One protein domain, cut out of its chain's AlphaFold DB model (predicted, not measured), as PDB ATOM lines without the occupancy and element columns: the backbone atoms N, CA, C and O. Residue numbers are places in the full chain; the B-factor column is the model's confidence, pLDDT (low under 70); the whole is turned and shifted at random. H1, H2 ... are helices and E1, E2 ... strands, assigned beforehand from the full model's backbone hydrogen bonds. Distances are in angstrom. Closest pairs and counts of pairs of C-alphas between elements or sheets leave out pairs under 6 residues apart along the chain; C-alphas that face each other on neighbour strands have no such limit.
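Overview. This is residues 28 to 189 of the 306 residues of an uncharacterized protein of Pseudomonas sp. SJZ080 (UniProt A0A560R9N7). What is the main picture? A twisted sheet of five strands has several helices over one face, the long H7 crossing it near one end of the strands, and the single helix H5 over part of the other face; on the first side H3 packs on H2, away from the sheet. Which parts follow along the chain? The printed part has 162 residues with seven named helices and five named strands, in the order H1 H2 H3 H4 E1 H5 E2 E3 E4 E5 H6 H7; the class is mixed, and the antiparallel sheet runs E1 E2 E3 E4 E5. How large is it? It is compact, with a radius of gyration of the C-alphas of 15.5 A and spans of 44 by 39 by 27 A.

Along the chain. Where are the strands? E1 is residues 80 to 87, 19.5 A; E2 103 to 111, 25.4 A; E3 115 to 124, 28.8 A; E4 134 to 144, 26.3 A; and E5 149 to 151. Where are the helices? H1 is residues 31 to 34, beginning at C-alpha 31 (-33.948, -13.286, 26.757); H2 38 to 44, H3 52 to 61, H4 70 to 75, H5 91 to 100 and H6 160 to 166. H7 is residues 171 to 189, 27.0 A, ending at C-alpha 189 (-43.428, 22.557, 23.576).

Arrangement. What joins the strands? E2 E3 E4 E5 form a meander, each strand the antiparallel neighbour of the one before, with N 107 and O 119 at 2.8 A, N 118 and O 142 at 2.8 A, and N 143 and O 150 at 3.0 A; for E1 and E2, N 84 and O 108 are 2.9 A apart. E4 bends by 64 degrees at residue 137. Which helices are on the sheet? In three layers, helices on both faces, H4 and H7 are on one face, at heights of 8.6 A and 8.7 A, and H5 on the other at 9.8 A; H7 runs across, at 69 degrees to E3 on the local plane, its Phe 184 C-alpha 6.2 A from that of Leu 150. On the same face as H7, H2 stands up from the sheet over E4, and H1 is over none of the strands. Which helices touch? H6 touches H7 (residues 172 to 180 alone; closest C-alphas Leu 165 and Gly 173, 4.2 A) and H4 (Ala 73 and Phe 166, 5.1 A); H2 and H3 form a helical hairpin at a steep tilt of 44 degrees, closest C-alphas Ile 39 and Glu 56, 6.5 A. How are the helix backbones? Every O i to N i+4 pair is within hydrogen-bond range in H3, H4, H5 and H7, but 1 of 3 in H2 and in H6, where O i to N i+3 gives 2 of 4 and 3 of 4; H1 is too short.

Size, cuts and confidence. How far does it reach? The two C-alphas farthest apart, those of Leu 129 and Ala 189, are 51.4 A apart. Is there a cut or a long link? The printed part has no cut and no long link. Where is confidence low? Residues 46 to 50, 128 to 131 and 154 to 157 have pLDDT under 70; the mean of the printed part is 87.9.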
ATOM      1  N   ASN A  28     -36.405 -17.574  25.797       83.88
ATOM      2  CA  ASN A  28     -37.726 -16.993  25.695       83.88
ATOM      3  C   ASN A  28     -37.627 -15.636  24.957       83.88
ATOM      4  O   ASN A  28     -36.568 -15.242  24.479       83.88
ATOM      5  N   ALA A  29     -38.762 -14.971  24.744       86.81
ATOM      6  CA  ALA A  29     -38.781 -13.746  23.945       86.81
ATOM      7  C   ALA A  29     -38.112 -12.540  24.629       86.81
ATOM      8  O   ALA A  29     -37.693 -11.641  23.909       86.81
ATOM      9  N   ILE A  30     -38.057 -12.527  25.964       90.12
ATOM     10  CA  ILE A  30     -37.373 -11.505  26.762       90.12
ATOM     11  C   ILE A  30     -35.864 -11.721  26.641       90.12
ATOM     12  O   ILE A  30     -35.202 -10.828  26.126       90.12
ATOM     13  N   ASP A  31     -35.373 -12.940  26.917       88.38
ATOM     14  CA  ASP A  31     -33.948 -13.286  26.757       88.38
ATOM     15  C   ASP A  31     -33.438 -12.924  25.347       88.38
ATOM     16  O   ASP A  31     -32.359 -12.379  25.158       88.38
ATOM     17  N   ALA A  32     -34.251 -13.191  24.315       89.69
ATOM     18  CA  ALA A  32     -33.887 -12.889  22.931       89.69
ATOM     19  C   ALA A  32     -33.775 -11.385  22.624       89.69
ATOM     20  O   ALA A  32     -33.236 -11.045  21.575       89.69
ATOM     21  N   VAL A  33     -34.348 -10.515  23.459       92.50
ATOM     22  CA  VAL A  33     -34.218  -9.055  23.373       92.50
ATOM     23  C   VAL A  33     -33.089  -8.552  24.270       92.50
ATOM     24  O   VAL A  33     -32.366  -7.665  23.828       92.50
ATOM     25  N   GLU A  34     -32.917  -9.120  25.466       92.19
ATOM     26  CA  GLU A  34     -31.782  -8.851  26.367       92.19
ATOM     27  C   GLU A  34     -30.447  -9.071  25.636       92.19
ATOM     28  O   GLU A  34     -29.653  -8.139  25.493       92.19
ATOM     29  N   GLU A  35     -30.283 -10.249  25.025       91.94
ATOM     30  CA  GLU A  35     -29.059 -10.692  24.341       91.94
ATOM     31  C   GLU A  35     -28.839 -10.031  22.955       91.94
ATOM     32  O   GLU A  35     -27.953 -10.436  22.198       91.94
ATOM     33  N   LEU A  36     -29.652  -9.041  22.552       92.25
ATOM     34  CA  LEU A  36     -29.510  -8.406  21.234       92.25
ATOM     35  C   LEU A  36     -28.213  -7.609  21.132       92.25
ATOM     36  O   LEU A  36     -28.040  -6.603  21.812       92.25
ATOM     37  N   THR A  37     -27.369  -7.956  20.166       92.75
ATOM     38  CA  THR A  37     -26.181  -7.160  19.844       92.75
ATOM     39  C   THR A  37     -26.413  -6.264  18.624       92.75
ATOM     40  O   THR A  37     -27.340  -6.489  17.831       92.75
ATOM     41  N   PRO A  38     -25.546  -5.269  18.360       90.38
ATOM     42  CA  PRO A  38     -25.620  -4.495  17.125       90.38
ATOM     43  C   PRO A  38     -25.564  -5.341  15.850       90.38
ATOM     44  O   PRO A  38     -26.159  -4.956  14.843       90.38
ATOM     45  N   ILE A  39     -24.898  -6.501  15.876       87.94
ATOM     46  CA  ILE A  39     -24.863  -7.434  14.739       87.94
ATOM     47  C   ILE A  39     -26.266  -7.972  14.442       87.94
ATOM     48  O   ILE A  39     -26.664  -8.035  13.276       87.94
ATOM     49  N   ASP A  40     -27.028  -8.290  15.486       88.44
ATOM     50  CA  ASP A  40     -28.397  -8.792  15.374       88.44
ATOM     51  C   ASP A  40     -29.381  -7.689  14.972       88.44
ATOM     52  O   ASP A  40     -30.352  -7.947  14.262       88.44
ATOM     53  N   LEU A  41     -29.108  -6.443  15.367       86.94
ATOM     54  CA  LEU A  41     -29.941  -5.282  15.057       86.94
ATOM     55  C   LEU A  41     -29.748  -4.751  13.628       86.94
ATOM     56  O   LEU A  41     -30.719  -4.280  13.036       86.94
ATOM     57  N   ILE A  42     -28.546  -4.831  13.039       84.31
ATOM     58  CA  ILE A  42     -28.262  -4.358  11.662       84.31
ATOM     59  C   ILE A  42     -29.312  -4.814  10.626       84.31
ATOM     60  O   ILE A  42     -29.791  -3.969   9.866       84.31
ATOM     61  N   PRO A  43     -29.691  -6.107  10.537       77.44
ATOM     62  CA  PRO A  43     -30.691  -6.549   9.562       77.44
ATOM     63  C   PRO A  43     -32.123  -6.105   9.901       77.44
ATOM     64  O   PRO A  43     -33.009  -6.208   9.047       77.44
ATOM     65  N   LEU A  44     -32.360  -5.651  11.134       77.19
ATOM     66  CA  LEU A  44     -33.669  -5.283  11.668       77.19
ATOM     67  C   LEU A  44     -33.981  -3.789  11.523       77.19
ATOM     68  O   LEU A  44     -35.157  -3.419  11.578       77.19
ATOM     69  N   THR A  45     -32.970  -2.941  11.318       72.44
ATOM     70  CA  THR A  45     -33.165  -1.515  11.021       72.44
ATOM     71  C   THR A  45     -33.421  -1.276   9.524       72.44
ATOM     72  O   THR A  45     -33.418  -2.210   8.716       72.44
ATOM     73  N   GLY A  46     -33.718  -0.036   9.111       57.75
ATOM     74  CA  GLY A  46     -34.253   0.316   7.783       57.75
ATOM     75  C   GLY A  46     -33.318   0.065   6.588       57.75
ATOM     76  O   GLY A  46     -33.597   0.505   5.474       57.75
ATOM     77  N   MET A  47     -32.216  -0.655   6.784       54.22
ATOM     78  CA  MET A  47     -31.114  -0.840   5.842       54.22
ATOM     79  C   MET A  47     -31.180  -2.181   5.094       54.22
ATOM     80  O   MET A  47     -30.157  -2.808   4.807       54.22
ATOM     81  N   LYS A  48     -32.392  -2.629   4.736       52.66
ATOM     82  CA  LYS A  48     -32.594  -3.839   3.924       52.66
ATOM     83  C   LYS A  48     -31.830  -3.727   2.597       52.66
ATOM     84  O   LYS A  48     -32.122  -2.858   1.780       52.66
ATOM     85  N   GLY A  49     -30.879  -4.637   2.371       55.94
ATOM     86  CA  GLY A  49     -30.131  -4.758   1.113       55.94
ATOM     87  C   GLY A  49     -28.685  -4.256   1.142       55.94
ATOM     88  O   GLY A  49     -28.034  -4.270   0.099       55.94
ATOM     89  N   GLN A  50     -28.168  -3.836   2.298       64.69
ATOM     90  CA  GLN A  50     -26.742  -3.560   2.473       64.69
ATOM     91  C   GLN A  50     -26.011  -4.742   3.107       64.69
ATOM     92  O   GLN A  50     -26.607  -5.534   3.830       64.69
ATOM     93  N   ASP A  51     -24.720  -4.856   2.801       79.00
ATOM     94  CA  ASP A  51     -23.841  -5.909   3.304       79.00
ATOM     95  C   ASP A  51     -23.651  -5.770   4.832       79.00
ATOM     96  O   ASP A  51     -23.081  -4.761   5.274       79.00
ATOM     97  N   PRO A  52     -24.128  -6.735   5.647       78.69
ATOM     98  CA  PRO A  52     -24.036  -6.665   7.105       78.69
ATOM     99  C   PRO A  52     -22.598  -6.528   7.606       78.69
ATOM    100  O   PRO A  52     -22.349  -5.757   8.530       78.69
ATOM    101  N   GLU A  53     -21.633  -7.179   6.948       84.00
ATOM    102  CA  GLU A  53     -20.220  -7.111   7.340       84.00
ATOM    103  C   GLU A  53     -19.652  -5.699   7.155       84.00
ATOM    104  O   GLU A  53     -18.864  -5.207   7.966       84.00
ATOM    105  N   GLN A  54     -20.053  -4.998   6.092       84.62
ATOM    106  CA  GLN A  54     -19.630  -3.611   5.879       84.62
ATOM    107  C   GLN A  54     -20.180  -2.690   6.964       84.62
ATOM    108  O   GLN A  54     -19.481  -1.775   7.405       84.62
ATOM    109  N   ARG A  55     -21.414  -2.940   7.408       83.69
ATOM    110  CA  ARG A  55     -22.054  -2.165   8.472       83.69
ATOM    111  C   ARG A  55     -21.437  -2.441   9.829       83.69
ATOM    112  O   ARG A  55     -21.081  -1.483  10.506       83.69
ATOM    113  N   GLU A  56     -21.201  -3.698  10.170       88.12
ATOM    114  CA  GLU A  56     -20.469  -4.069  11.380       88.12
ATOM    115  C   GLU A  56     -19.094  -3.382  11.421       88.12
ATOM    116  O   GLU A  56     -18.740  -2.720  12.397       88.12
ATOM    117  N   ASN A  57     -18.338  -3.440  10.320       88.69
ATOM    118  CA  ASN A  57     -17.038  -2.776  10.220       88.69
ATOM    119  C   ASN A  57     -17.133  -1.247  10.346       88.69
ATOM    120  O   ASN A  57     -16.224  -0.614  10.884       88.69
ATOM    121  N   MET A  58     -18.205  -0.638   9.835       88.25
ATOM    122  CA  MET A  58     -18.457   0.792   9.990       88.25
ATOM    123  C   MET A  58     -18.733   1.149  11.456       88.25
ATOM    124  O   MET A  58     -18.113   2.080  11.963       88.25
ATOM    125  N   LEU A  59     -19.593   0.389  12.141       90.38
ATOM    126  CA  LEU A  59     -19.907   0.585  13.559       90.38
ATOM    127  C   LEU A  59     -18.651   0.447  14.431       90.38
ATOM    128  O   LEU A  59     -18.341   1.352  15.203       90.38
ATOM    129  N   LYS A  60     -17.837  -0.592  14.204       91.31
ATOM    130  CA  LYS A  60     -16.543  -0.760  14.892       91.31
ATOM    131  C   LYS A  60     -15.608   0.432  14.682       91.31
ATOM    132  O   LYS A  60     -14.945   0.876  15.614       91.31
ATOM    133  N   ARG A  61     -15.552   0.992  13.466       90.69
ATOM    134  CA  ARG A  61     -14.746   2.199  13.175       90.69
ATOM    135  C   ARG A  61     -15.273   3.451  13.870       90.69
ATOM    136  O   ARG A  61     -14.491   4.361  14.121       90.69
ATOM    137  N   MET A  62     -16.570   3.500  14.152       88.94
ATOM    138  CA  MET A  62     -17.201   4.566  14.930       88.94
ATOM    139  C   MET A  62     -17.020   4.387  16.442       88.94
ATOM    140  O   MET A  62     -17.465   5.242  17.198       88.94
ATOM    141  N   GLY A  63     -16.346   3.318  16.877       91.31
ATOM    142  CA  GLY A  63     -16.128   3.016  18.289       91.31
ATOM    143  C   GLY A  63     -17.298   2.297  18.954       91.31
ATOM    144  O   GLY A  63     -17.301   2.197  20.170       91.31
ATOM    145  N   ILE A  64     -18.269   1.798  18.187       94.00
ATOM    146  CA  ILE A  64     -19.392   1.025  18.722       94.00
ATOM    147  C   ILE A  64     -18.940  -0.409  19.016       94.00
ATOM    148  O   ILE A  64     -18.312  -1.048  18.163       94.00
ATOM    149  N   ASP A  65     -19.280  -0.913  20.201       94.25
ATOM    150  CA  ASP A  65     -19.091  -2.309  20.573       94.25
ATOM    151  C   ASP A  65     -20.207  -3.154  19.956       94.25
ATOM    152  O   ASP A  65     -21.353  -3.149  20.392       94.25
ATOM    153  N   THR A  66     -19.874  -3.889  18.899       92.19
ATOM    154  CA  THR A  66     -20.845  -4.721  18.181       92.19
ATOM    155  C   THR A  66     -21.152  -6.050  18.869       92.19
ATOM    156  O   THR A  66     -21.925  -6.826  18.318       92.19
ATOM    157  N   SER A  67     -20.511  -6.345  20.001       94.12
ATOM    158  CA  SER A  67     -20.748  -7.543  20.817       94.12
ATOM    159  C   SER A  67     -21.451  -7.258  22.140       94.12
ATOM    160  O   SER A  67     -21.824  -8.208  22.817       94.12
ATOM    161  N   MET A  68     -21.615  -5.985  22.499       94.56
ATOM    162  CA  MET A  68     -22.365  -5.577  23.681       94.56
ATOM    163  C   MET A  68     -23.846  -5.924  23.508       94.56
ATOM    164  O   MET A  68     -24.422  -5.683  22.443       94.56
ATOM    165  N   GLU A  69     -24.430  -6.505  24.550       95.19
ATOM    166  CA  GLU A  69     -25.845  -6.867  24.609       95.19
ATOM    167  C   GLU A  69     -26.703  -5.617  24.866       95.19
ATOM    168  O   GLU A  69     -26.218  -4.592  25.354       95.19
ATOM    169  N   LEU A  70     -27.976  -5.657  24.473       94.88
ATOM    170  CA  LEU A  70     -28.867  -4.502  24.569       94.88
ATOM    171  C   LEU A  70     -29.149  -4.151  26.027       94.88
ATOM    172  O   LEU A  70     -29.227  -2.967  26.342       94.88
ATOM    173  N   GLU A  71     -29.306  -5.160  26.887       95.12
ATOM    174  CA  GLU A  71     -29.470  -4.964  28.330       95.12
ATOM    175  C   GLU A  71     -28.285  -4.173  28.899       95.12
ATOM    176  O   GLU A  71     -28.486  -3.071  29.408       95.12
ATOM    177  N   ASP A  72     -27.056  -4.649  28.674       95.00
ATOM    178  CA  ASP A  72     -25.822  -3.975  29.098       95.00
ATOM    179  C   ASP A  72     -25.731  -2.540  28.550       95.00
ATOM    180  O   ASP A  72     -25.435  -1.600  29.285       95.00
ATOM    181  N   ALA A  73     -26.036  -2.332  27.263       95.00
ATOM    182  CA  ALA A  73     -25.987  -1.008  26.637       95.00
ATOM    183  C   ALA A  73     -26.976  -0.001  27.256       95.00
ATOM    184  O   ALA A  73     -26.751   1.215  27.213       95.00
ATOM    185  N   LEU A  74     -28.099  -0.487  27.791       95.31
ATOM    186  CA  LEU A  74     -29.080   0.336  28.492       95.31
ATOM    187  C   LEU A  74     -28.686   0.548  29.960       95.31
ATOM    188  O   LEU A  74     -28.808   1.676  30.442       95.31
ATOM    189  N   ASP A  75     -28.194  -0.490  30.637       94.38
ATOM    190  CA  ASP A  75     -27.797  -0.457  32.049       94.38
ATOM    191  C   ASP A  75     -26.538   0.381  32.302       94.38
ATOM    192  O   ASP A  75     -26.471   1.126  33.286       94.38
ATOM    193  N   ASP A  76     -25.564   0.337  31.393       93.94
ATOM    194  CA  ASP A  76     -24.311   1.091  31.503       93.94
ATOM    195  C   ASP A  76     -24.476   2.591  31.181       93.94
ATOM    196  O   ASP A  76     -23.530   3.381  31.291       93.94
ATOM    197  N   ASN A  77     -25.670   3.032  30.774       94.00
ATOM    198  CA  ASN A  77     -25.918   4.419  30.408       94.00
ATOM    199  C   ASN A  77     -26.331   5.271  31.620       94.00
ATOM    200  O   ASN A  77     -27.465   5.208  32.084       94.00
ATOM    201  N   ASP A  78     -25.459   6.192  32.045       94.00
ATOM    202  CA  ASP A  78     -25.681   7.102  33.188       94.00
ATOM    203  C   ASP A  78     -26.950   7.990  33.105       94.00
ATOM    204  O   ASP A  78     -27.311   8.663  34.080       94.00
ATOM    205  N   ARG A  79     -27.604   8.092  31.939       95.06
ATOM    206  CA  ARG A  79     -28.877   8.825  31.769       95.06
ATOM    207  C   ARG A  79     -30.115   7.959  31.903       95.06
ATOM    208  O   ARG A  79     -31.216   8.516  31.949       95.06
ATOM    209  N   LEU A  80     -29.932   6.651  31.943       95.94
ATOM    210  CA  LEU A  80     -30.979   5.660  32.045       95.94
ATOM    211  C   LEU A  80     -30.974   5.069  33.456       95.94
ATOM    212  O   LEU A  80     -29.969   5.049  34.163       95.94
ATOM    213  N   SER A  81     -32.148   4.666  33.913       95.88
ATOM    214  CA  SER A  81     -32.335   4.019  35.206       95.88
ATOM    215  C   SER A  81     -33.555   3.115  35.134       95.88
ATOM    216  O   SER A  81     -34.392   3.306  34.257       95.88
ATOM    217  N   ASN A  82     -33.674   2.156  36.054       95.25
ATOM    218  CA  ASN A  82     -34.792   1.207  36.073       95.25
ATOM    219  C   ASN A  82     -35.005   0.543  34.700       95.25
ATOM    220  O   ASN A  82     -36.114   0.570  34.165       95.25
ATOM    221  N   VAL A  83     -33.924   0.027  34.108       96.00
ATOM    222  CA  VAL A  83     -34.015  -0.731  32.862       96.00
ATOM    223  C   VAL A  83     -34.857  -1.977  33.121       96.00
ATOM    224  O   VAL A  83     -34.665  -2.673  34.116       96.00
ATOM    225  N   ASP A  84     -35.836  -2.203  32.253       96.12
ATOM    226  CA  ASP A  84     -36.756  -3.331  32.328       96.12
ATOM    227  C   ASP A  84     -37.097  -3.804  30.916       96.12
ATOM    228  O   ASP A  84     -37.447  -2.995  30.045       96.12
ATOM    229  N   ILE A  85     -36.984  -5.110  30.692       95.75
ATOM    230  CA  ILE A  85     -37.294  -5.760  29.423       95.75
ATOM    231  C   ILE A  85     -38.415  -6.762  29.685       95.75
ATOM    232  O   ILE A  85     -38.200  -7.837  30.231       95.75
ATOM    233  N   ASP A  86     -39.634  -6.417  29.273       95.62
ATOM    234  CA  ASP A  86     -40.809  -7.263  29.513       95.62
ATOM    235  C   ASP A  86     -41.769  -7.262  28.315       95.62
ATOM    236  O   ASP A  86     -41.675  -6.477  27.360       95.62
ATOM    237  N   TYR A  87     -42.719  -8.189  28.339       92.88
ATOM    238  CA  TYR A  87     -43.814  -8.257  27.394       92.88
ATOM    239  C   TYR A  87     -44.660  -6.984  27.426       92.88
ATOM    240  O   TYR A  87     -45.042  -6.467  28.473       92.88
ATOM    241  N   VAL A  88     -45.056  -6.519  26.242       92.38
ATOM    242  CA  VAL A  88     -46.046  -5.446  26.139       92.38
ATOM    243  C   VAL A  88     -47.433  -6.041  26.380       92.38
ATOM    244  O   VAL A  88     -48.004  -6.666  25.487       92.38
ATOM    245  N   ASP A  89     -47.978  -5.840  27.579       88.75
ATOM    246  CA  ASP A  89     -49.316  -6.312  27.956       88.75
ATOM    247  C   ASP A  89     -50.385  -5.238  27.693       88.75
ATOM    248  O   ASP A  89     -50.870  -4.556  28.597       88.75
ATOM    249  N   THR A  90     -50.715  -5.035  26.412       89.69
ATOM    250  CA  THR A  90     -51.840  -4.182  25.991       89.69
ATOM    251  C   THR A  90     -52.768  -4.912  25.026       89.69
ATOM    252  O   THR A  90     -52.382  -5.888  24.371       89.69
ATOM    253  N   ASP A  91     -54.005  -4.427  24.896       89.44
ATOM    254  CA  ASP A  91     -54.983  -4.996  23.963       89.44
ATOM    255  C   ASP A  91     -54.479  -4.941  22.510       89.44
ATOM    256  O   ASP A  91     -54.688  -5.879  21.738       89.44
ATOM    257  N   GLU A  92     -53.752  -3.885  22.141       86.00
ATOM    258  CA  GLU A  92     -53.124  -3.743  20.826       86.00
ATOM    259  C   GLU A  92     -52.018  -4.781  20.619       86.00
ATOM    260  O   GLU A  92     -51.978  -5.437  19.577       86.00
ATOM    261  N   ALA A  93     -51.149  -4.986  21.613       88.12
ATOM    262  CA  ALA A  93     -50.093  -5.994  21.542       88.12
ATOM    263  C   ALA A  93     -50.671  -7.406  21.381       88.12
ATOM    264  O   ALA A  93     -50.184  -8.204  20.574       88.12
ATOM    265  N   ARG A  94     -51.785  -7.687  22.062       88.38
ATOM    266  CA  ARG A  94     -52.518  -8.944  21.918       88.38
ATOM    267  C   ARG A  94     -53.140  -9.105  20.529       88.38
ATOM    268  O   ARG A  94     -53.138 -10.207  19.979       88.38
ATOM    269  N   GLN A  95     -53.659  -8.034  19.928       87.19
ATOM    270  CA  GLN A  95     -54.138  -8.071  18.541       87.19
ATOM    271  C   GLN A  95     -53.003  -8.311  17.538       87.19
ATOM    272  O   GLN A  95     -53.186  -9.060  16.572       87.19
ATOM    273  N   VAL A  96     -51.823  -7.729  17.768       85.94
ATOM    274  CA  VAL A  96     -50.626  -7.993  16.955       85.94
ATOM    275  C   VAL A  96     -50.228  -9.464  17.055       85.94
ATOM    276  O   VAL A  96     -49.999 -10.091  16.019       85.94
ATOM    277  N   GLU A  97     -50.239 -10.057  18.250       87.25
ATOM    278  CA  GLU A  97     -49.955 -11.487  18.429       87.25
ATOM    279  C   GLU A  97     -50.950 -12.370  17.669       87.25
ATOM    280  O   GLU A  97     -50.547 -13.294  16.962       87.25
ATOM    281  N   LEU A  98     -52.248 -12.061  17.739       86.00
ATOM    282  CA  LEU A  98     -53.285 -12.833  17.050       86.00
ATOM    283  C   LEU A  98     -53.204 -12.732  15.520       86.00
ATOM    284  O   LEU A  98     -53.517 -13.700  14.827       86.00
ATOM    285  N   SER A  99     -52.813 -11.573  14.991       88.94
ATOM    286  CA  SER A  99     -52.798 -11.305  13.548       88.94
ATOM    287  C   SER A  99     -51.483 -11.694  12.869       88.94
ATOM    288  O   SER A  99     -51.500 -12.243  11.768       88.94
ATOM    289  N   SER A 100     -50.348 -11.437  13.519       86.25
ATOM    290  CA  SER A 100     -49.006 -11.653  12.960       86.25
ATOM    291  C   SER A 100     -48.298 -12.886  13.525       86.25
ATOM    292  O   SER A 100     -47.355 -13.394  12.917       86.25
ATOM    293  N   GLY A 101     -48.738 -13.388  14.684       85.50
ATOM    294  CA  GLY A 101     -48.040 -14.430  15.434       85.50
ATOM    295  C   GLY A 101     -46.778 -13.948  16.158       85.50
ATOM    296  O   GLY A 101     -46.018 -14.793  16.637       85.50
ATOM    297  N   LEU A 102     -46.534 -12.633  16.211       89.94
ATOM    298  CA  LEU A 102     -45.412 -12.014  16.918       89.94
ATOM    299  C   LEU A 102     -45.838 -11.565  18.314       89.94
ATOM    300  O   LEU A 102     -46.870 -10.919  18.470       89.94
ATOM    301  N   LYS A 103     -45.009 -11.845  19.316       91.12
ATOM    302  CA  LYS A 103     -45.128 -11.205  20.626       91.12
ATOM    303  C   LYS A 103     -44.391  -9.878  20.616       91.12
ATOM    304  O   LYS A 103     -43.348  -9.767  19.979       91.12
ATOM    305  N   LEU A 104     -44.920  -8.892  21.329       93.88
ATOM    306  CA  LEU A 104     -44.230  -7.624  21.532       93.88
ATOM    307  C   LEU A 104     -43.482  -7.657  22.863       93.88
ATOM    308  O   LEU A 104     -44.066  -7.994  23.892       93.88
ATOM    309  N   VAL A 105     -42.204  -7.302  22.819       94.56
ATOM    310  CA  VAL A 105     -41.333  -7.148  23.989       94.56
ATOM    311  C   VAL A 105     -40.785  -5.731  23.954       94.56
ATOM    312  O   VAL A 105     -40.402  -5.252  22.886       94.56
ATOM    313  N   ALA A 106     -40.809  -5.033  25.083       96.12
ATOM    314  CA  ALA A 106     -40.305  -3.675  25.189       96.12
ATOM    315  C   ALA A 106     -39.126  -3.623  26.150       96.12
ATOM    316  O   ALA A 106     -39.273  -4.005  27.302       96.12
ATOM    317  N   ALA A 107     -38.010  -3.077  25.676       96.56
ATOM    318  CA  ALA A 107     -36.963  -2.564  26.538       96.56
ATOM    319  C   ALA A 107     -37.331  -1.132  26.932       96.56
ATOM    320  O   ALA A 107     -37.531  -0.264  26.071       96.56
ATOM    321  N   THR A 108     -37.480  -0.900  28.229       96.81
ATOM    322  CA  THR A 108     -37.850   0.387  28.808       96.81
ATOM    323  C   THR A 108     -36.794   0.852  29.788       96.81
ATOM    324  O   THR A 108     -36.193   0.040  30.476       96.81
ATOM    325  N   ALA A 109     -36.555   2.158  29.833       97.19
ATOM    326  CA  ALA A 109     -35.653   2.754  30.804       97.19
ATOM    327  C   ALA A 109     -36.120   4.162  31.171       97.19
ATOM    328  O   ALA A 109     -36.489   4.957  30.300       97.19
ATOM    329  N   ASP A 110     -36.095   4.483  32.456       97.38
ATOM    330  CA  ASP A 110     -36.463   5.792  32.971       97.38
ATOM    331  C   ASP A 110     -35.367   6.816  32.685       97.38
ATOM    332  O   ASP A 110     -34.184   6.606  32.961       97.38
ATOM    333  N   ILE A 111     -35.798   7.971  32.191       96.19
ATOM    334  CA  ILE A 111     -34.981   9.157  31.978       96.19
ATOM    335  C   ILE A 111     -35.418  10.234  32.980       96.19
ATOM    336  O   ILE A 111     -36.587  10.344  33.372       96.19
ATOM    337  N   ALA A 112     -34.481  11.095  33.380       90.25
ATOM    338  CA  ALA A 112     -34.771  12.237  34.237       90.25
ATOM    339  C   ALA A 112     -35.961  13.086  33.730       90.25
ATOM    340  O   ALA A 112     -36.165  13.293  32.532       90.25
ATOM    341  N   GLY A 113     -36.737  13.627  34.673       88.81
ATOM    342  CA  GLY A 113     -37.907  14.456  34.363       88.81
ATOM    343  C   GLY A 113     -39.188  13.669  34.066       88.81
ATOM    344  O   GLY A 113     -40.078  14.221  33.425       88.81
ATOM    345  N   GLY A 114     -39.286  12.416  34.530       91.56
ATOM    346  CA  GLY A 114     -40.489  11.584  34.394       91.56
ATOM    347  C   GLY A 114     -40.726  11.082  32.972       91.56
ATOM    348  O   GLY A 114     -41.869  10.858  32.584       91.56
ATOM    349  N   LYS A 115     -39.651  10.973  32.189       96.06
ATOM    350  CA  LYS A 115     -39.671  10.476  30.816       96.06
ATOM    351  C   LYS A 115     -39.188   9.034  30.792       96.06
ATOM    352  O   LYS A 115     -38.482   8.606  31.695       96.06
ATOM    353  N   GLN A 116     -39.513   8.319  29.730       96.69
ATOM    354  CA  GLN A 116     -39.091   6.944  29.533       96.69
ATOM    355  C   GLN A 116     -38.621   6.741  28.095       96.69
ATOM    356  O   GLN A 116     -39.295   7.166  27.149       96.69
ATOM    357  N   LEU A 117     -37.468   6.093  27.937       96.19
ATOM    358  CA  LEU A 117     -37.027   5.504  26.682       96.19
ATOM    359  C   LEU A 117     -37.755   4.176  26.492       96.19
ATOM    360  O   LEU A 117     -37.792   3.365  27.412       96.19
ATOM    361  N   LYS A 118     -38.316   3.938  25.310       95.31
ATOM    362  CA  LYS A 118     -38.998   2.682  24.996       95.31
ATOM    363  C   LYS A 118     -38.605   2.185  23.612       95.31
ATOM    364  O   LYS A 118     -38.874   2.852  22.610       95.31
ATOM    365  N   ILE A 119     -38.023   0.991  23.562       93.75
ATOM    366  CA  ILE A 119     -37.711   0.258  22.334       93.75
ATOM    367  C   ILE A 119     -38.593  -0.986  22.303       93.75
ATOM    368  O   ILE A 119     -38.503  -1.834  23.180       93.75
ATOM    369  N   VAL A 120     -39.478  -1.086  21.315       93.12
ATOM    370  CA  VAL A 120     -40.415  -2.204  21.167       93.12
ATOM    371  C   VAL A 120     -39.968  -3.088  20.020       93.12
ATOM    372  O   VAL A 120     -39.786  -2.614  18.899       93.12
ATOM    373  N   PHE A 121     -39.876  -4.383  20.286       92.69
ATOM    374  CA  PHE A 121     -39.474  -5.414  19.347       92.69
ATOM    375  C   PHE A 121     -40.630  -6.363  19.058       92.69
ATOM    376  O   PHE A 121     -41.378  -6.760  19.951       92.69
ATOM    377  N   GLY A 122     -40.757  -6.759  17.793       91.94
ATOM    378  CA  GLY A 122     -41.585  -7.890  17.400       91.94
ATOM    379  C   GLY A 122     -40.754  -9.160  17.480       91.94
ATOM    380  O   GLY A 122     -39.753  -9.279  16.778       91.94
ATOM    381  N   VAL A 123     -41.162 -10.118  18.304       91.50
ATOM    382  CA  VAL A 123     -40.418 -11.353  18.563       91.50
ATOM    383  C   VAL A 123     -41.242 -12.549  18.112       91.50
ATOM    384  O   VAL A 123     -42.410 -12.699  18.472       91.50
ATOM    385  N   VAL A 124     -40.635 -13.434  17.324       89.31
ATOM    386  CA  VAL A 124     -41.206 -14.745  17.014       89.31
ATOM    387  C   VAL A 124     -41.058 -15.608  18.266       89.31
ATOM    388  O   VAL A 124     -39.931 -15.960  18.624       89.31
ATOM    389  N   PRO A 125     -42.157 -15.970  18.950       82.19
ATOM    390  CA  PRO A 125     -42.052 -16.732  20.178       82.19
ATOM    391  C   PRO A 125     -41.558 -18.148  19.887       82.19
ATOM    392  O   PRO A 125     -41.920 -18.778  18.884       82.19
ATOM    393  N   LYS A 126     -40.775 -18.676  20.826       81.19
ATOM    394  CA  LYS A 126     -40.352 -20.071  20.843       81.19
ATOM    395  C   LYS A 126     -41.560 -21.004  20.732       81.19
ATOM    396  O   LYS A 126     -42.460 -20.979  21.569       81.19
ATOM    397  N   ARG A 127     -41.575 -21.866  19.710       74.00
ATOM    398  CA  ARG A 127     -42.597 -22.913  19.561       74.00
ATOM    399  C   ARG A 127     -42.088 -24.220  20.157       74.00
ATOM    400  O   ARG A 127     -40.957 -24.634  19.888       74.00
ATOM    401  N   PHE A 128     -42.945 -24.885  20.935       60.38
ATOM    402  CA  PHE A 128     -42.638 -26.153  21.599       60.38
ATOM    403  C   PHE A 128     -42.005 -27.150  20.608       60.38
ATOM    404  O   PHE A 128     -42.600 -27.465  19.577       60.38
ATOM    405  N   LEU A 129     -40.793 -27.623  20.930       54.28
ATOM    406  CA  LEU A 129     -40.005 -28.633  20.202       54.28
ATOM    407  C   LEU A 129     -39.336 -28.210  18.879       54.28
ATOM    408  O   LEU A 129     -38.740 -29.076  18.237       54.28
ATOM    409  N   LYS A 130     -39.408 -26.943  18.434       52.66
ATOM    410  CA  LYS A 130     -38.935 -26.600  17.074       52.66
ATOM    411  C   LYS A 130     -38.191 -25.283  16.863       52.66
ATOM    412  O   LYS A 130     -37.668 -25.113  15.764       52.66
ATOM    413  N   SER A 131     -38.105 -24.375  17.832       62.59
ATOM    414  CA  SER A 131     -37.383 -23.113  17.606       62.59
ATOM    415  C   SER A 131     -36.742 -22.541  18.867       62.59
ATOM    416  O   SER A 131     -37.011 -23.006  19.973       62.59
ATOM    417  N   VAL A 132     -35.882 -21.546  18.674       75.06
ATOM    418  CA  VAL A 132     -35.555 -20.514  19.667       75.06
ATOM    419  C   VAL A 132     -36.495 -19.324  19.447       75.06
ATOM    420  O   VAL A 132     -37.133 -19.250  18.387       75.06
ATOM    421  N   ALA A 133     -36.649 -18.447  20.439       83.31
ATOM    422  CA  ALA A 133     -37.226 -17.136  20.170       83.31
ATOM    423  C   ALA A 133     -36.270 -16.341  19.269       83.31
ATOM    424  O   ALA A 133     -35.061 -16.568  19.293       83.31
ATOM    425  N   GLY A 134     -36.813 -15.471  18.424       85.81
ATOM    426  CA  GLY A 134     -36.001 -14.666  17.517       85.81
ATOM    427  C   GLY A 134     -36.660 -13.335  17.224       85.81
ATOM    428  O   GLY A 134     -37.874 -13.271  17.011       85.81
ATOM    429  N   VAL A 135     -35.865 -12.276  17.213       88.62
ATOM    430  CA  VAL A 135     -36.350 -10.917  16.995       88.62
ATOM    431  C   VAL A 135     -36.574 -10.695  15.500       88.62
ATOM    432  O   VAL A 135     -35.685 -10.894  14.678       88.62
ATOM    433  N   ALA A 136     -37.804 -10.338  15.134       86.69
ATOM    434  CA  ALA A 136     -38.230 -10.133  13.752       86.69
ATOM    435  C   ALA A 136     -38.023  -8.690  13.271       86.69
ATOM    436  O   ALA A 136     -37.937  -8.458  12.065       86.69
ATOM    437  N   GLY A 137     -37.977  -7.724  14.192       85.56
ATOM    438  CA  GLY A 137     -37.763  -6.317  13.864       85.56
ATOM    439  C   GLY A 137     -38.043  -5.367  15.023       85.56
ATOM    440  O   GLY A 137     -38.679  -5.740  16.011       85.56
ATOM    441  N   ILE A 138     -37.602  -4.121  14.855       87.31
ATOM    442  CA  ILE A 138     -37.953  -3.004  15.736       87.31
ATOM    443  C   ILE A 138     -39.309  -2.452  15.285       87.31
ATOM    444  O   ILE A 138     -39.488  -2.081  14.127       87.31
ATOM    445  N   VAL A 139     -40.273  -2.421  16.201       87.56
ATOM    446  CA  VAL A 139     -41.633  -1.904  15.984       87.56
ATOM    447  C   VAL A 139     -41.707  -0.423  16.337       87.56
ATOM    448  O   VAL A 139     -42.353   0.346  15.630       87.56
ATOM    449  N   ALA A 140     -41.045  -0.018  17.418       88.31
ATOM    450  CA  ALA A 140     -40.987   1.373  17.839       88.31
ATOM    451  C   ALA A 140     -39.669   1.662  18.555       88.31
ATOM    452  O   ALA A 140     -39.187   0.838  19.326       88.31
ATOM    453  N   PHE A 141     -39.129   2.857  18.349       91.50
ATOM    454  CA  PHE A 141     -38.115   3.440  19.219       91.50
ATOM    455  C   PHE A 141     -38.567   4.857  19.551       91.50
ATOM    456  O   PHE A 141     -38.678   5.683  18.645       91.50
ATOM    457  N   GLN A 142     -38.914   5.115  20.810       93.44
ATOM    458  CA  GLN A 142     -39.600   6.342  21.205       93.44
ATOM    459  C   GLN A 142     -39.214   6.827  22.606       93.44
ATOM    460  O   GLN A 142     -38.797   6.038  23.453       93.44
ATOM    461  N   ILE A 143     -39.423   8.121  22.853       95.19
ATOM    462  CA  ILE A 143     -39.453   8.707  24.200       95.19
ATOM    463  C   ILE A 143     -40.888   9.098  24.540       95.19
ATOM    464  O   ILE A 143     -41.601   9.642  23.694       95.19
ATOM    465  N   THR A 144     -41.304   8.847  25.779       94.56
ATOM    466  CA  THR A 144     -42.633   9.211  26.282       94.56
ATOM    467  C   THR A 144     -42.583   9.794  27.692       94.56
ATOM    468  O   THR A 144     -41.719   9.434  28.480       94.56
ATOM    469  N   ASP A 145     -43.519  10.684  28.022       94.06
ATOM    470  CA  ASP A 145     -43.801  11.169  29.388       94.06
ATOM    471  C   ASP A 145     -45.118  10.576  29.950       94.06
ATOM    472  O   ASP A 145     -45.693  11.076  30.919       94.06
ATOM    473  N   GLY A 146     -45.656   9.549  29.278       90.00
ATOM    474  CA  GLY A 146     -46.959   8.938  29.546       90.00
ATOM    475  C   GLY A 146     -48.164   9.677  28.943       90.00
ATOM    476  O   GLY A 146     -49.248   9.101  28.873       90.00
ATOM    477  N   LYS A 147     -48.009  10.924  28.477       92.00
ATOM    478  CA  LYS A 147     -49.067  11.711  27.807       92.00
ATOM    479  C   LYS A 147     -48.780  11.938  26.327       92.00
ATOM    480  O   LYS A 147     -49.693  11.932  25.505       92.00
ATOM    481  N   HIS A 148     -47.517  12.150  26.009       92.88
ATOM    482  CA  HIS A 148     -46.963  12.384  24.692       92.88
ATOM    483  C   HIS A 148     -45.956  11.276  24.390       92.88
ATOM    484  O   HIS A 148     -45.315  10.721  25.285       92.88
ATOM    485  N   SER A 149     -45.811  10.953  23.112       92.19
ATOM    486  CA  SER A 149     -44.806  10.014  22.629       92.19
ATOM    487  C   SER A 149     -44.196  10.578  21.358       92.19
ATOM    488  O   SER A 149     -44.925  11.082  20.503       92.19
ATOM    489  N   LEU A 150     -42.877  10.488  21.235       92.12
ATOM    490  CA  LEU A 150     -42.145  10.867  20.035       92.12
ATOM    491  C   LEU A 150     -41.348   9.667  19.535       92.12
ATOM    492  O   LEU A 150     -40.463   9.184  20.238       92.12
ATOM    493  N   GLY A 151     -41.629   9.229  18.307       91.06
ATOM    494  CA  GLY A 151     -40.780   8.274  17.599       91.06
ATOM    495  C   GLY A 151     -39.436   8.908  17.242       91.06
ATOM    496  O   GLY A 151     -39.397   9.973  16.624       91.06
ATOM    497  N   ILE A 152     -38.344   8.258  17.644       85.62
ATOM    498  CA  ILE A 152     -36.974   8.732  17.435       85.62
ATOM    499  C   ILE A 152     -36.476   8.360  16.040       85.62
ATOM    500  O   ILE A 152     -35.954   9.218  15.336       85.62
ATOM    501  N   ILE A 153     -36.661   7.107  15.612       76.62
ATOM    502  CA  ILE A 153     -36.203   6.663  14.288       76.62
ATOM    503  C   ILE A 153     -37.240   7.053  13.238       76.62
ATOM    504  O   ILE A 153     -38.220   6.337  13.042       76.62
ATOM    505  N   ASN A 154     -36.994   8.158  12.528       66.62
ATOM    506  CA  ASN A 154     -37.766   8.543  11.342       66.62
ATOM    507  C   ASN A 154     -36.942   8.427  10.041       66.62
ATOM    508  O   ASN A 154     -37.488   8.572   8.946       66.62
ATOM    509  N   GLY A 155     -35.641   8.121  10.137       63.81
ATOM    510  CA  GLY A 155     -34.751   7.881   9.002       63.81
ATOM    511  C   GLY A 155     -33.380   7.322   9.401       63.81
ATOM    512  O   GLY A 155     -33.073   7.152  10.577       63.81
ATOM    513  N   VAL A 156     -32.523   7.065   8.404       64.75
ATOM    514  CA  VAL A 156     -31.191   6.438   8.579       64.75
ATOM    515  C   VAL A 156     -30.244   7.284   9.445       64.75
ATOM    516  O   VAL A 156     -29.358   6.743  10.101       64.75
ATOM    517  N   SER A 157     -30.418   8.609   9.469       65.00
ATOM    518  CA  SER A 157     -29.653   9.507  10.347       65.00
ATOM    519  C   SER A 157     -29.960   9.294  11.826       65.00
ATOM    520  O   SER A 157     -29.085   9.490  12.665       65.00
ATOM    521  N   ASP A 158     -31.187   8.881  12.133       74.31
ATOM    522  CA  ASP A 158     -31.709   8.806  13.495       74.31
ATOM    523  C   ASP A 158     -31.415   7.439  14.126       74.31
ATOM    524  O   ASP A 158     -31.411   7.297  15.345       74.31
ATOM    525  N   GLU A 159     -31.068   6.440  13.307       81.06
ATOM    526  CA  GLU A 159     -30.545   5.154  13.781       81.06
ATOM    527  C   GLU A 159     -29.231   5.318  14.557       81.06
ATOM    528  O   GLU A 159     -28.899   4.480  15.390       81.06
ATOM    529  N   LEU A 160     -28.495   6.416  14.339       86.31
ATOM    530  CA  LEU A 160     -27.291   6.712  15.108       86.31
ATOM    531  C   LEU A 160     -27.570   6.759  16.613       86.31
ATOM    532  O   LEU A 160     -26.734   6.293  17.378       86.31
ATOM    533  N   TYR A 161     -28.740   7.261  17.022       89.06
ATOM    534  CA  TYR A 161     -29.096   7.348  18.435       89.06
ATOM    535  C   TYR A 161     -29.179   5.973  19.101       89.06
ATOM    536  O   TYR A 161     -28.807   5.855  20.267       89.06
ATOM    537  N   LEU A 162     -29.612   4.949  18.353       90.19
ATOM    538  CA  LEU A 162     -29.611   3.554  18.793       90.19
ATOM    539  C   LEU A 162     -28.178   3.028  18.890       90.19
ATOM    540  O   LEU A 162     -27.787   2.483  19.915       90.19
ATOM    541  N   TRP A 163     -27.370   3.224  17.845       91.50
ATOM    542  CA  TRP A 163     -26.020   2.658  17.791       91.50
ATOM    543  C   TRP A 163     -25.089   3.207  18.862       91.50
ATOM    544  O   TRP A 163     -24.286   2.460  19.405       91.50
ATOM    545  N   THR A 164     -25.200   4.492  19.195       92.88
ATOM    546  CA  THR A 164     -24.357   5.119  20.220       92.88
ATOM    547  C   THR A 164     -24.637   4.628  21.635       92.88
ATOM    548  O   THR A 164     -23.818   4.893  22.507       92.88
ATOM    549  N   LEU A 165     -25.761   3.938  21.878       93.25
ATOM    550  CA  LEU A 165     -26.005   3.277  23.167       93.25
ATOM    551  C   LEU A 165     -24.969   2.175  23.422       93.25
ATOM    552  O   LEU A 165     -24.524   2.011  24.545       93.25
ATOM    553  N   PHE A 166     -24.509   1.510  22.363       95.50
ATOM    554  CA  PHE A 166     -23.515   0.437  22.415       95.50
ATOM    555  C   PHE A 166     -22.064   0.952  22.382       95.50
ATOM    556  O   PHE A 166     -21.135   0.238  22.009       95.50
ATOM    557  N   GLU A 167     -21.840   2.234  22.663       94.56
ATOM    558  CA  GLU A 167     -20.492   2.794  22.728       94.56
ATOM    559  C   GLU A 167     -19.889   2.500  24.114       94.56
ATOM    560  O   GLU A 167     -20.444   2.940  25.118       94.56
ATOM    561  N   PRO A 168     -18.742   1.804  24.204       89.31
ATOM    562  CA  PRO A 168     -18.274   1.191  25.446       89.31
ATOM    563  C   PRO A 168     -17.842   2.194  26.521       89.31
ATOM    564  O   PRO A 168     -17.693   1.821  27.680       89.31
ATOM    565  N   THR A 169     -17.586   3.462  26.177       88.56
ATOM    566  CA  THR A 169     -17.311   4.496  27.186       88.56
ATOM    567  C   THR A 169     -18.574   5.124  27.772       88.56
ATOM    568  O   THR A 169     -18.452   5.944  28.684       88.56
ATOM    569  N   GLY A 170     -19.757   4.807  27.232       86.38
ATOM    570  CA  GLY A 170     -21.059   5.346  27.634       86.38
ATOM    571  C   GLY A 170     -21.273   6.825  27.287       86.38
ATOM    572  O   GLY A 170     -22.397   7.323  27.337       86.38
ATOM    573  N   LYS A 171     -20.229   7.562  26.884       90.69
ATOM    574  CA  LYS A 171     -20.301   9.014  26.656       90.69
ATOM    575  C   LYS A 171     -21.187   9.358  25.473       90.69
ATOM    576  O   LYS A 171     -22.013  10.264  25.573       90.69
ATOM    577  N   ALA A 172     -21.018   8.645  24.360       90.31
ATOM    578  CA  ALA A 172     -21.855   8.872  23.186       90.31
ATOM    579  C   ALA A 172     -23.314   8.472  23.465       90.31
ATOM    580  O   ALA A 172     -24.230   9.148  22.995       90.31
ATOM    581  N   GLY A 173     -23.526   7.433  24.279       90.44
ATOM    582  CA  GLY A 173     -24.841   7.010  24.757       90.44
ATOM    583  C   GLY A 173     -25.537   8.095  25.580       90.44
ATOM    584  O   GLY A 173     -26.690   8.429  25.307       90.44
ATOM    585  N   VAL A 174     -24.828   8.714  26.526       94.06
ATOM    586  CA  VAL A 174     -25.334   9.838  27.333       94.06
ATOM    587  C   VAL A 174     -25.687  11.042  26.457       94.06
ATOM    588  O   VAL A 174     -26.781  11.594  26.574       94.06
ATOM    589  N   GLU A 175     -24.795  11.438  25.543       93.06
ATOM    590  CA  GLU A 175     -25.055  12.551  24.622       93.06
ATOM    591  C   GLU A 175     -26.243  12.274  23.691       93.06
ATOM    592  O   GLU A 175     -27.011  13.186  23.375       93.06
ATOM    593  N   SER A 176     -26.402  11.024  23.253       92.31
ATOM    594  CA  SER A 176     -27.535  10.573  22.447       92.31
ATOM    595  C   SER A 176     -28.849  10.722  23.210       92.31
ATOM    596  O   SER A 176     -29.768  11.377  22.713       92.31
ATOM    597  N   VAL A 177     -28.918  10.216  24.445       94.19
ATOM    598  CA  VAL A 177     -30.110  10.345  25.297       94.19
ATOM    599  C   VAL A 177     -30.440  11.812  25.562       94.19
ATOM    600  O   VAL A 177     -31.585  12.217  25.359       94.19
ATOM    601  N   ASP A 178     -29.450  12.639  25.906       94.62
ATOM    602  CA  ASP A 178     -29.657  14.074  26.139       94.62
ATOM    603  C   ASP A 178     -30.225  14.780  24.889       94.62
ATOM    604  O   ASP A 178     -31.126  15.617  24.996       94.62
ATOM    605  N   ARG A 179     -29.762  14.419  23.684       92.81
ATOM    606  CA  ARG A 179     -30.312  14.952  22.424       92.81
ATOM    607  C   ARG A 179     -31.731  14.468  22.157       92.81
ATOM    608  O   ARG A 179     -32.571  15.278  21.766       92.81
ATOM    609  N   MET A 180     -32.016  13.185  22.376       93.19
ATOM    610  CA  MET A 180     -33.366  12.646  22.207       93.19
ATOM    611  C   MET A 180     -34.356  13.329  23.166       93.19
ATOM    612  O   MET A 180     -35.459  13.691  22.756       93.19
ATOM    613  N   VAL A 181     -33.950  13.592  24.414       94.81
ATOM    614  CA  VAL A 181     -34.754  14.344  25.390       94.81
ATOM    615  C   VAL A 181     -35.008  15.773  24.922       94.81
ATOM    616  O   VAL A 181     -36.148  16.226  24.959       94.81
ATOM    617  N   GLN A 182     -33.989  16.476  24.422       93.75
ATOM    618  CA  GLN A 182     -34.161  17.831  23.880       93.75
ATOM    619  C   GLN A 182     -35.125  17.859  22.689       93.75
ATOM    620  O   GLN A 182     -35.953  18.765  22.581       93.75
ATOM    621  N   MET A 183     -35.042  16.864  21.800       91.94
ATOM    622  CA  MET A 183     -35.984  16.714  20.690       91.94
ATOM    623  C   MET A 183     -37.411  16.488  21.192       91.94
ATOM    624  O   MET A 183     -38.343  17.109  20.679       91.94
ATOM    625  N   PHE A 184     -37.579  15.639  22.207       94.69
ATOM    626  CA  PHE A 184     -38.871  15.392  22.837       94.69
ATOM    627  C   PHE A 184     -39.439  16.655  23.491       94.69
ATOM    628  O   PHE A 184     -40.580  17.019  23.217       94.69
ATOM    629  N   ASP A 185     -38.649  17.369  24.293       94.94
ATOM    630  CA  ASP A 185     -39.095  18.594  24.962       94.94
ATOM    631  C   ASP A 185     -39.493  19.674  23.944       94.94
ATOM    632  O   ASP A 185     -40.522  20.329  24.101       94.94
ATOM    633  N   ALA A 186     -38.734  19.820  22.853       93.75
ATOM    634  CA  ALA A 186     -39.092  20.722  21.761       93.75
ATOM    635  C   ALA A 186     -40.386  20.294  21.046       93.75
ATOM    636  O   ALA A 186     -41.178  21.146  20.638       93.75
ATOM    637  N   HIS A 187     -40.617  18.989  20.888       92.88
ATOM    638  CA  HIS A 187     -41.847  18.459  20.306       92.88
ATOM    639  C   HIS A 187     -43.064  18.730  21.199       92.88
ATOM    640  O   HIS A 187     -44.078  19.232  20.714       92.88
ATOM    641  N   VAL A 188     -42.950  18.474  22.504       94.56
ATOM    642  CA  VAL A 188     -44.012  18.761  23.476       94.56
ATOM    643  C   VAL A 188     -44.294  20.260  23.550       94.56
ATOM    644  O   VAL A 188     -45.458  20.651  23.507       94.56
ATOM    645  N   ALA A 189     -43.260  21.106  23.573       93.88
ATOM    646  CA  ALA A 189     -43.428  22.557  23.576       93.88
ATOM    647  C   ALA A 189     -44.243  23.044  22.369       93.88
ATOM    648  O   ALA A 189     -45.165  23.835  22.543       93.88
TER     649      ALA A 189